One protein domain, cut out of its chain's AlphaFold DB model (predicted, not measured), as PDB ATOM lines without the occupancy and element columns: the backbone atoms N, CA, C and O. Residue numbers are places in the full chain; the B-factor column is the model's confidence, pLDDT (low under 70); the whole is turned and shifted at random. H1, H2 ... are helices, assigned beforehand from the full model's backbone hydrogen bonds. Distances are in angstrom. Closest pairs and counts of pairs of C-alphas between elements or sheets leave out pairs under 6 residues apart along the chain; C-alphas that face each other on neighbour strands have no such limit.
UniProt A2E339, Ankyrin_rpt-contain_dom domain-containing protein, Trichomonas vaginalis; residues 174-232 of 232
ATOM      1  N   ASP A 174     321.330 224.000 148.630       85.31
ATOM      2  CA  ASP A 174     321.935 225.038 147.798       85.31
ATOM      3  C   ASP A 174     321.007 226.262 147.684       85.31
ATOM      4  O   ASP A 174     319.922 226.301 148.266       85.31
ATOM      5  N   LYS A 175     321.446 227.298 146.958       82.88
ATOM      6  CA  LYS A 175     320.647 228.517 146.763       82.88
ATOM      7  C   LYS A 175     319.311 228.218 146.073       82.88
ATOM      8  O   LYS A 175     318.294 228.778 146.466       82.88
ATOM      9  N   ASP A 176     319.308 227.309 145.102       83.38
ATOM     10  CA  ASP A 176     318.090 226.950 144.378       83.38
ATOM     11  C   ASP A 176     317.058 226.328 145.327       83.38
ATOM     12  O   ASP A 176     315.876 226.634 145.222       83.38
ATOM     13  N   CYS A 177     317.469 225.509 146.303       85.69
ATOM     14  CA  CYS A 177     316.545 224.983 147.314       85.69
ATOM     15  C   CYS A 177     315.791 226.103 148.057       85.69
ATOM     16  O   CYS A 177     314.612 225.933 148.374       85.69
ATOM     17  N   THR A 178     316.433 227.251 148.300       84.00
ATOM     18  CA  THR A 178     315.774 228.429 148.883       84.00
ATOM     19  C   THR A 178     314.706 228.991 147.957       84.00
ATOM     20  O   THR A 178     313.586 229.225 148.409       84.00
ATOM     21  N   ASP A 179     315.011 229.151 146.671       83.94
ATOM     22  CA  ASP A 179     314.049 229.659 145.689       83.94
ATOM     23  C   ASP A 179     312.843 228.715 145.562       83.94
ATOM     24  O   ASP A 179     311.704 229.165 145.659       83.94
ATOM     25  N   TYR A 180     313.073 227.397 145.481       82.62
ATOM     26  CA  TYR A 180     312.004 226.387 145.456       82.62
ATOM     27  C   TYR A 180     311.166 226.360 146.747       82.62
ATOM     28  O   TYR A 180     309.967 226.094 146.703       82.62
ATOM     29  N   THR A 181     311.770 226.651 147.900       85.88
ATOM     30  CA  THR A 181     311.049 226.714 149.182       85.88
ATOM     31  C   THR A 181     310.221 227.984 149.317       85.88
ATOM     32  O   THR A 181     309.109 227.950 149.832       85.88
ATOM     33  N   ILE A 182     310.730 229.120 148.839       83.19
ATOM     34  CA  ILE A 182     309.951 230.359 148.791       83.19
ATOM     35  C   ILE A 182     308.796 230.189 147.796       83.19
ATOM     36  O   ILE A 182     307.665 230.546 148.121       83.19
ATOM     37  N   ALA A 183     309.040 229.569 146.641       79.94
ATOM     38  CA  ALA A 183     308.015 229.273 145.642       79.94
ATOM     39  C   ALA A 183     306.918 228.315 146.148       79.94
ATOM     40  O   ALA A 183     305.799 228.347 145.645       79.94
ATOM     41  N   SER A 184     307.191 227.477 147.156       80.38
ATOM     42  CA  SER A 184     306.192 226.533 147.684       80.38
ATOM     43  C   SER A 184     305.142 227.168 148.593       80.38
ATOM     44  O   SER A 184     304.142 226.527 148.910       80.38
ATOM     45  N   HIS A 185     305.365 228.405 149.056       81.31
ATOM     46  CA  HIS A 185     304.541 229.061 150.081       81.31
ATOM     47  C   HIS A 185     304.375 228.254 151.386       81.31
ATOM     48  O   HIS A 185     303.491 228.551 152.193       81.31
ATOM     49  N   ASN A 186     305.245 227.272 151.647       84.50
ATOM     50  CA  ASN A 186     305.221 226.473 152.868       84.50
ATOM     51  C   ASN A 186     306.031 227.159 153.981       84.50
ATOM     52  O   ASN A 186     307.259 227.070 154.028       84.50
ATOM     53  N   ILE A 187     305.331 227.850 154.886       85.44
ATOM     54  CA  ILE A 187     305.952 228.656 155.947       85.44
ATOM     55  C   ILE A 187     306.827 227.848 156.912       85.44
ATOM     56  O   ILE A 187     307.849 228.360 157.376       85.44
ATOM     57  N   ASP A 188     306.494 226.582 157.164       88.06
ATOM     58  CA  ASP A 188     307.289 225.724 158.044       88.06
ATOM     59  C   ASP A 188     308.659 225.444 157.414       88.06
ATOM     60  O   ASP A 188     309.696 225.538 158.075       88.06
ATOM     61  N   PHE A 189     308.678 225.178 156.106       87.44
ATOM     62  CA  PHE A 189     309.909 224.923 155.357       87.44
ATOM     63  C   PHE A 189     310.740 226.191 155.174       87.44
ATOM     64  O   PHE A 189     311.966 226.149 155.286       87.44
ATOM     65  N   ILE A 190     310.082 227.328 154.950       87.44
ATOM     66  CA  ILE A 190     310.736 228.638 154.878       87.44
ATOM     67  C   ILE A 190     311.439 228.945 156.201       87.44
ATOM     68  O   ILE A 190     312.633 229.243 156.213       87.44
ATOM     69  N   THR A 191     310.732 228.794 157.322       87.75
ATOM     70  CA  THR A 191     311.295 229.005 158.663       87.75
ATOM     71  C   THR A 191     312.444 228.035 158.946       87.75
ATOM     72  O   THR A 191     313.476 228.435 159.493       87.75
ATOM     73  N   PHE A 192     312.301 226.765 158.548       87.50
ATOM     74  CA  PHE A 192     313.367 225.766 158.638       87.50
ATOM     75  C   PHE A 192     314.621 226.204 157.872       87.50
ATOM     76  O   PHE A 192     315.707 226.214 158.452       87.50
ATOM     77  N   LEU A 193     314.486 226.630 156.612       85.44
ATOM     78  CA  LEU A 193     315.621 227.084 155.806       85.44
ATOM     79  C   LEU A 193     316.298 228.326 156.375       85.44
ATOM     80  O   LEU A 193     317.525 228.368 156.458       85.44
ATOM     81  N   MET A 194     315.514 229.313 156.812       79.81
ATOM     82  CA  MET A 194     316.050 230.536 157.411       79.81
ATOM     83  C   MET A 194     316.866 230.262 158.683       79.81
ATOM     84  O   MET A 194     317.719 231.066 159.046       79.81
ATOM     85  N   ASN A 195     316.606 229.158 159.392       78.19
ATOM     86  CA  ASN A 195     317.391 228.744 160.560       78.19
ATOM     87  C   ASN A 195     318.709 228.054 160.202       78.19
ATOM     88  O   ASN A 195     319.600 227.980 161.044       78.19
ATOM     89  N   GLN A 196     318.812 227.496 158.999       71.81
ATOM     90  CA  GLN A 196     319.938 226.661 158.596       71.81
ATOM     91  C   GLN A 196     320.956 227.428 157.739       71.81
ATOM     92  O   GLN A 196     322.102 226.989 157.647       71.81
ATOM     93  N   ILE A 197     320.562 228.534 157.082       66.56
ATOM     94  CA  ILE A 197     321.354 229.117 155.988       66.56
ATOM     95  C   ILE A 197     321.233 230.649 155.868       66.56
ATOM     96  O   ILE A 197     320.135 231.196 155.857       66.56
ATOM     97  N   ASP A 198     322.366 231.314 155.609       69.19
ATOM     98  CA  ASP A 198     322.491 232.727 155.188       69.19
ATOM     99  C   ASP A 198     322.170 232.985 153.690       69.19
ATOM    100  O   ASP A 198     322.449 234.055 153.152       69.19
ATOM    101  N   LEU A 199     321.599 232.014 152.964       67.75
ATOM    102  CA  LEU A 199     321.350 232.098 151.510       67.75
ATOM    103  C   LEU A 199     319.963 232.670 151.166       67.75
ATOM    104  O   LEU A 199     319.499 232.522 150.034       67.75
ATOM    105  N   PHE A 200     319.279 233.296 152.126       74.88
ATOM    106  CA  PHE A 200     317.938 233.827 151.908       74.88
ATOM    107  C   PHE A 200     317.946 235.088 151.037       74.88
ATOM    108  O   PHE A 200     318.709 236.026 151.268       74.88
ATOM    109  N   SER A 201     317.056 235.123 150.045       73.62
ATOM    110  CA  SER A 201     316.949 236.197 149.060       73.62
ATOM    111  C   SER A 201     315.582 236.878 149.152       73.62
ATOM    112  O   SER A 201     314.548 236.288 148.839       73.62
ATOM    113  N   LEU A 202     315.580 238.159 149.538       77.12
ATOM    114  CA  LEU A 202     314.390 239.023 149.482       77.12
ATOM    115  C   LEU A 202     313.821 239.141 148.070       77.12
ATOM    116  O   LEU A 202     312.609 239.240 147.898       77.12
ATOM    117  N   TRP A 203     314.701 239.133 147.066       78.88
ATOM    118  CA  TRP A 203     314.293 239.203 145.670       78.88
ATOM    119  C   TRP A 203     313.372 238.038 145.316       78.88
ATOM    120  O   TRP A 203     312.314 238.250 144.736       78.88
ATOM    121  N   SER A 204     313.712 236.835 145.779       77.19
ATOM    122  CA  SER A 204     312.921 235.629 145.541       77.19
ATOM    123  C   SER A 204     311.540 235.718 146.205       77.19
ATOM    124  O   SER A 204     310.558 235.230 145.661       77.19
ATOM    125  N   CYS A 205     311.416 236.402 147.349       81.81
ATOM    126  CA  CYS A 205     310.107 236.652 147.966       81.81
ATOM    127  C   CYS A 205     309.221 237.552 147.107       81.81
ATOM    128  O   CYS A 205     308.013 237.339 147.069       81.81
ATOM    129  N   CYS A 206     309.814 238.553 146.451       76.00
ATOM    130  CA  CYS A 206     309.102 239.454 145.549       76.00
ATOM    131  C   CYS A 206     308.710 238.717 144.269       76.00
ATOM    132  O   CYS A 206     307.559 238.759 143.864       76.00
ATOM    133  N   GLU A 207     309.661 237.990 143.687       75.56
ATOM    134  CA  GLU A 207     309.474 237.193 142.478       75.56
ATOM    135  C   GLU A 207     308.313 236.198 142.639       75.56
ATOM    136  O   GLU A 207     307.409 236.159 141.805       75.56
ATOM    137  N   TYR A 208     308.277 235.475 143.762       74.25
ATOM    138  CA  TYR A 208     307.220 234.509 144.074       74.25
ATOM    139  C   TYR A 208     306.042 235.092 144.870       74.25
ATOM    140  O   TYR A 208     305.150 234.345 145.264       74.25
ATOM    141  N   TYR A 209     306.019 236.404 145.136       74.19
ATOM    142  CA  TYR A 209     305.000 237.099 145.947       74.19
ATOM    143  C   TYR A 209     304.675 236.388 147.263       74.19
ATOM    144  O   TYR A 209     303.542 236.378 147.760       74.19
ATOM    145  N   ASN A 210     305.686 235.763 147.859       79.12
ATOM    146  CA  ASN A 210     305.525 235.055 149.107       79.12
ATOM    147  C   ASN A 210     305.629 236.043 150.267       79.12
ATOM    148  O   ASN A 210     306.675 236.208 150.893       79.12
ATOM    149  N   LEU A 211     304.498 236.690 150.554       82.00
ATOM    150  CA  LEU A 211     304.379 237.668 151.632       82.00
ATOM    151  C   LEU A 211     304.742 237.080 152.999       82.00
ATOM    152  O   LEU A 211     305.323 237.777 153.822       82.00
ATOM    153  N   HIS A 212     304.453 235.800 153.243       83.25
ATOM    154  CA  HIS A 212     304.818 235.158 154.507       83.25
ATOM    155  C   HIS A 212     306.336 235.019 154.635       83.25
ATOM    156  O   HIS A 212     306.891 235.392 155.664       83.25
ATOM    157  N   ALA A 213     307.017 234.561 153.579       84.88
ATOM    158  CA  ALA A 213     308.479 234.517 153.544       84.88
ATOM    159  C   ALA A 213     309.090 235.915 153.702       84.88
ATOM    160  O   ALA A 213     310.049 236.093 154.452       84.88
ATOM    161  N   PHE A 214     308.503 236.909 153.034       84.06
ATOM    162  CA  PHE A 214     308.917 238.303 153.134       84.06
ATOM    163  C   PHE A 214     308.805 238.822 154.576       84.06
ATOM    164  O   PHE A 214     309.781 239.338 155.118       84.06
ATOM    165  N   PHE A 215     307.652 238.643 155.230       84.38
ATOM    166  CA  PHE A 215     307.435 239.094 156.608       84.38
ATOM    167  C   PHE A 215     308.279 238.333 157.630       84.38
ATOM    168  O   PHE A 215     308.806 238.950 158.556       84.38
ATOM    169  N   GLU A 216     308.456 237.024 157.462       84.12
ATOM    170  CA  GLU A 216     309.306 236.233 158.354       84.12
ATOM    171  C   GLU A 216     310.770 236.689 158.261       84.12
ATOM    172  O   GLU A 216     311.442 236.868 159.279       84.12
ATOM    173  N   TYR A 217     311.251 236.989 157.050       80.06
ATOM    174  CA  TYR A 217     312.589 237.543 156.859       80.06
ATOM    175  C   TYR A 217     312.740 238.929 157.499       80.06
ATOM    176  O   TYR A 217     313.736 239.199 158.176       80.06
ATOM    177  N   LEU A 218     311.739 239.802 157.327       77.81
ATOM    178  CA  LEU A 218     311.704 241.130 157.948       77.81
ATOM    179  C   LEU A 218     311.818 241.055 159.469       77.81
ATOM    180  O   LEU A 218     312.613 241.776 160.073       77.81
ATOM    181  N   ASN A 219     311.038 240.161 160.076       78.88
ATOM    182  CA  ASN A 219     311.009 239.978 161.520       78.88
ATOM    183  C   ASN A 219     312.387 239.572 162.074       78.88
ATOM    184  O   ASN A 219     312.765 239.985 163.168       78.88
ATOM    185  N   ARG A 220     313.177 238.816 161.299       75.81
ATOM    186  CA  ARG A 220     314.534 238.397 161.683       75.81
ATOM    187  C   ARG A 220     315.583 239.493 161.560       75.81
ATOM    188  O   ARG A 220     316.451 239.591 162.423       75.81
ATOM    189  N   MET A 221     315.540 240.287 160.491       73.69
ATOM    190  CA  MET A 221     316.601 241.262 160.202       73.69
ATOM    191  C   MET A 221     316.489 242.549 161.026       73.69
ATOM    192  O   MET A 221     317.483 243.258 161.157       73.69
ATOM    193  N   ASN A 222     315.306 242.853 161.580       66.62
ATOM    194  CA  ASN A 222     315.019 244.066 162.363       66.62
ATOM    195  C   ASN A 222     315.514 245.377 161.705       66.62
ATOM    196  O   ASN A 222     315.800 246.370 162.374       66.62
ATOM    197  N   ASP A 223     315.638 245.376 160.382       61.41
ATOM    198  CA  ASP A 223     316.001 246.519 159.562       61.41
ATOM    199  C   ASP A 223     314.753 246.828 158.733       61.41
ATOM    200  O   ASP A 223     314.166 245.937 158.136       61.41
ATOM    201  N   LEU A 224     314.259 248.061 158.794       58.09
ATOM    202  CA  LEU A 224     313.023 248.493 158.125       58.09
ATOM    203  C   LEU A 224     313.323 249.444 156.955       58.09
ATOM    204  O   LEU A 224     312.456 249.707 156.125       58.09
ATOM    205  N   ILE A 225     314.556 249.956 156.855       54.88
ATOM    206  CA  ILE A 225     314.891 251.081 155.970       54.88
ATOM    207  C   ILE A 225     315.197 250.608 154.545       54.88
ATOM    208  O   ILE A 225     314.755 251.236 153.585       54.88
ATOM    209  N   ARG A 226     315.878 249.465 154.371       54.56
ATOM    210  CA  ARG A 226     316.099 248.855 153.041       54.56
ATOM    211  C   ARG A 226     314.817 248.344 152.359       54.56
ATOM    212  O   ARG A 226     314.853 248.009 151.181       54.56
ATOM    213  N   PHE A 227     313.693 248.308 153.075       56.47
ATOM    214  CA  PHE A 227     312.548 247.452 152.759       56.47
ATOM    215  C   PHE A 227     311.355 248.182 152.148       56.47
ATOM    216  O   PHE A 227     310.578 247.568 151.425       56.47
ATOM    217  N   PHE A 228     311.247 249.500 152.341       55.00
ATOM    218  CA  PHE A 228     310.184 250.301 151.721       55.00
ATOM    219  C   PHE A 228     310.293 250.342 150.186       55.00
ATOM    220  O   PHE A 228     309.306 250.551 149.492       55.00
ATOM    221  N   VAL A 229     311.498 250.126 149.646       57.38
ATOM    222  CA  VAL A 229     311.768 250.129 148.198       57.38
ATOM    223  C   VAL A 229     311.480 248.764 147.551       57.38
ATOM    224  O   VAL A 229     311.325 248.688 146.338       57.38
ATOM    225  N   MET A 230     311.390 247.691 148.345       54.28
ATOM    226  CA  MET A 230     311.298 246.303 147.874       54.28
ATOM    227  C   MET A 230     310.011 245.588 148.317       54.28
ATOM    228  O   MET A 230     309.992 244.362 148.365       54.28
ATOM    229  N   SER A 231     308.944 246.312 148.675       56.12
ATOM    230  CA  SER A 231     307.669 245.655 148.987       56.12
ATOM    231  C   SER A 231     307.133 244.936 147.734       56.12
ATOM    232  O   SER A 231     306.979 245.618 146.712       56.12
ATOM    233  N   PRO A 232     306.869 243.616 147.801       51.25
ATOM    234  CA  PRO A 232     306.244 242.858 146.717       51.25
ATOM    235  C   PRO A 232     304.934 243.500 146.242       51.25
ATOM    236  O   PRO A 232     304.126 243.874 147.126       51.25
TER     237      PRO A 232
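This is residues 174 to 232 of the 232 residues of the protein "Ankyrin_rpt-contain_dom domain-containing protein" of Trichomonas vaginalis (UniProt A2E339). Two helical hairpins, H1 with H2 and H3 with H4, are stacked one on the other, H4 packing on H2 and H3 on H1. Beyond the second hairpin a tail without a named element loops out, sticking out at residues 221 to 226, of which 221 belongs to H4, and folds back toward H3. The printed part has 59 residues with four named helices, H1 to H4 in order along the chain, and no named strand; the class is all helix. It is compact, with a radius of gyration of the C-alphas of 10.4 A and spans of 27 by 20 by 18 A.

H1, residues 175 to 183, begins at C-alpha 175 (320.647, 228.517, 146.763) and is 12.7 A long from first to last C-alpha. H2, residues 187 to 196, is 14.4 A long. H3, residues 202 to 207, measures 8.8 A. H4, residues 211 to 221, is 15.4 A long and ends at C-alpha 221 (316.601, 241.262, 160.202).

H1 and H2 form a hairpin and touch at a shallow tilt of 22 degrees, opposite ways; their closest C-alphas, Thr 181 and Ile 190, are 6.0 A apart. H3 and H4 form the other hairpin and touch at 9 degrees, a shallow tilt, opposite ways, with the C-alphas of Cys 205 and Phe 214 closest at 5.6 A. H2 and H4 touch at a shallow tilt of 31 degrees, the same way, closest at the C-alphas of Ile 190 and Ala 213, 6.4 A. H1 and H3 only just touch, with 3 pairs of C-alphas within 8 A, the closest being Asp 179 and Ser 204 at 6.1 A. H2 and H3 are apart. In H1, H2, H3 and H4 every O i to N i+4 pair is within hydrogen-bond range.

The C-alphas farthest apart, Asp 174 and Ile 225, are 28.2 A apart. The printed part has no cut, and the three links between helices are tight. Mean pLDDT of the printed part is 76.0; residues 197 to 199 and 222 to 232 are under 70.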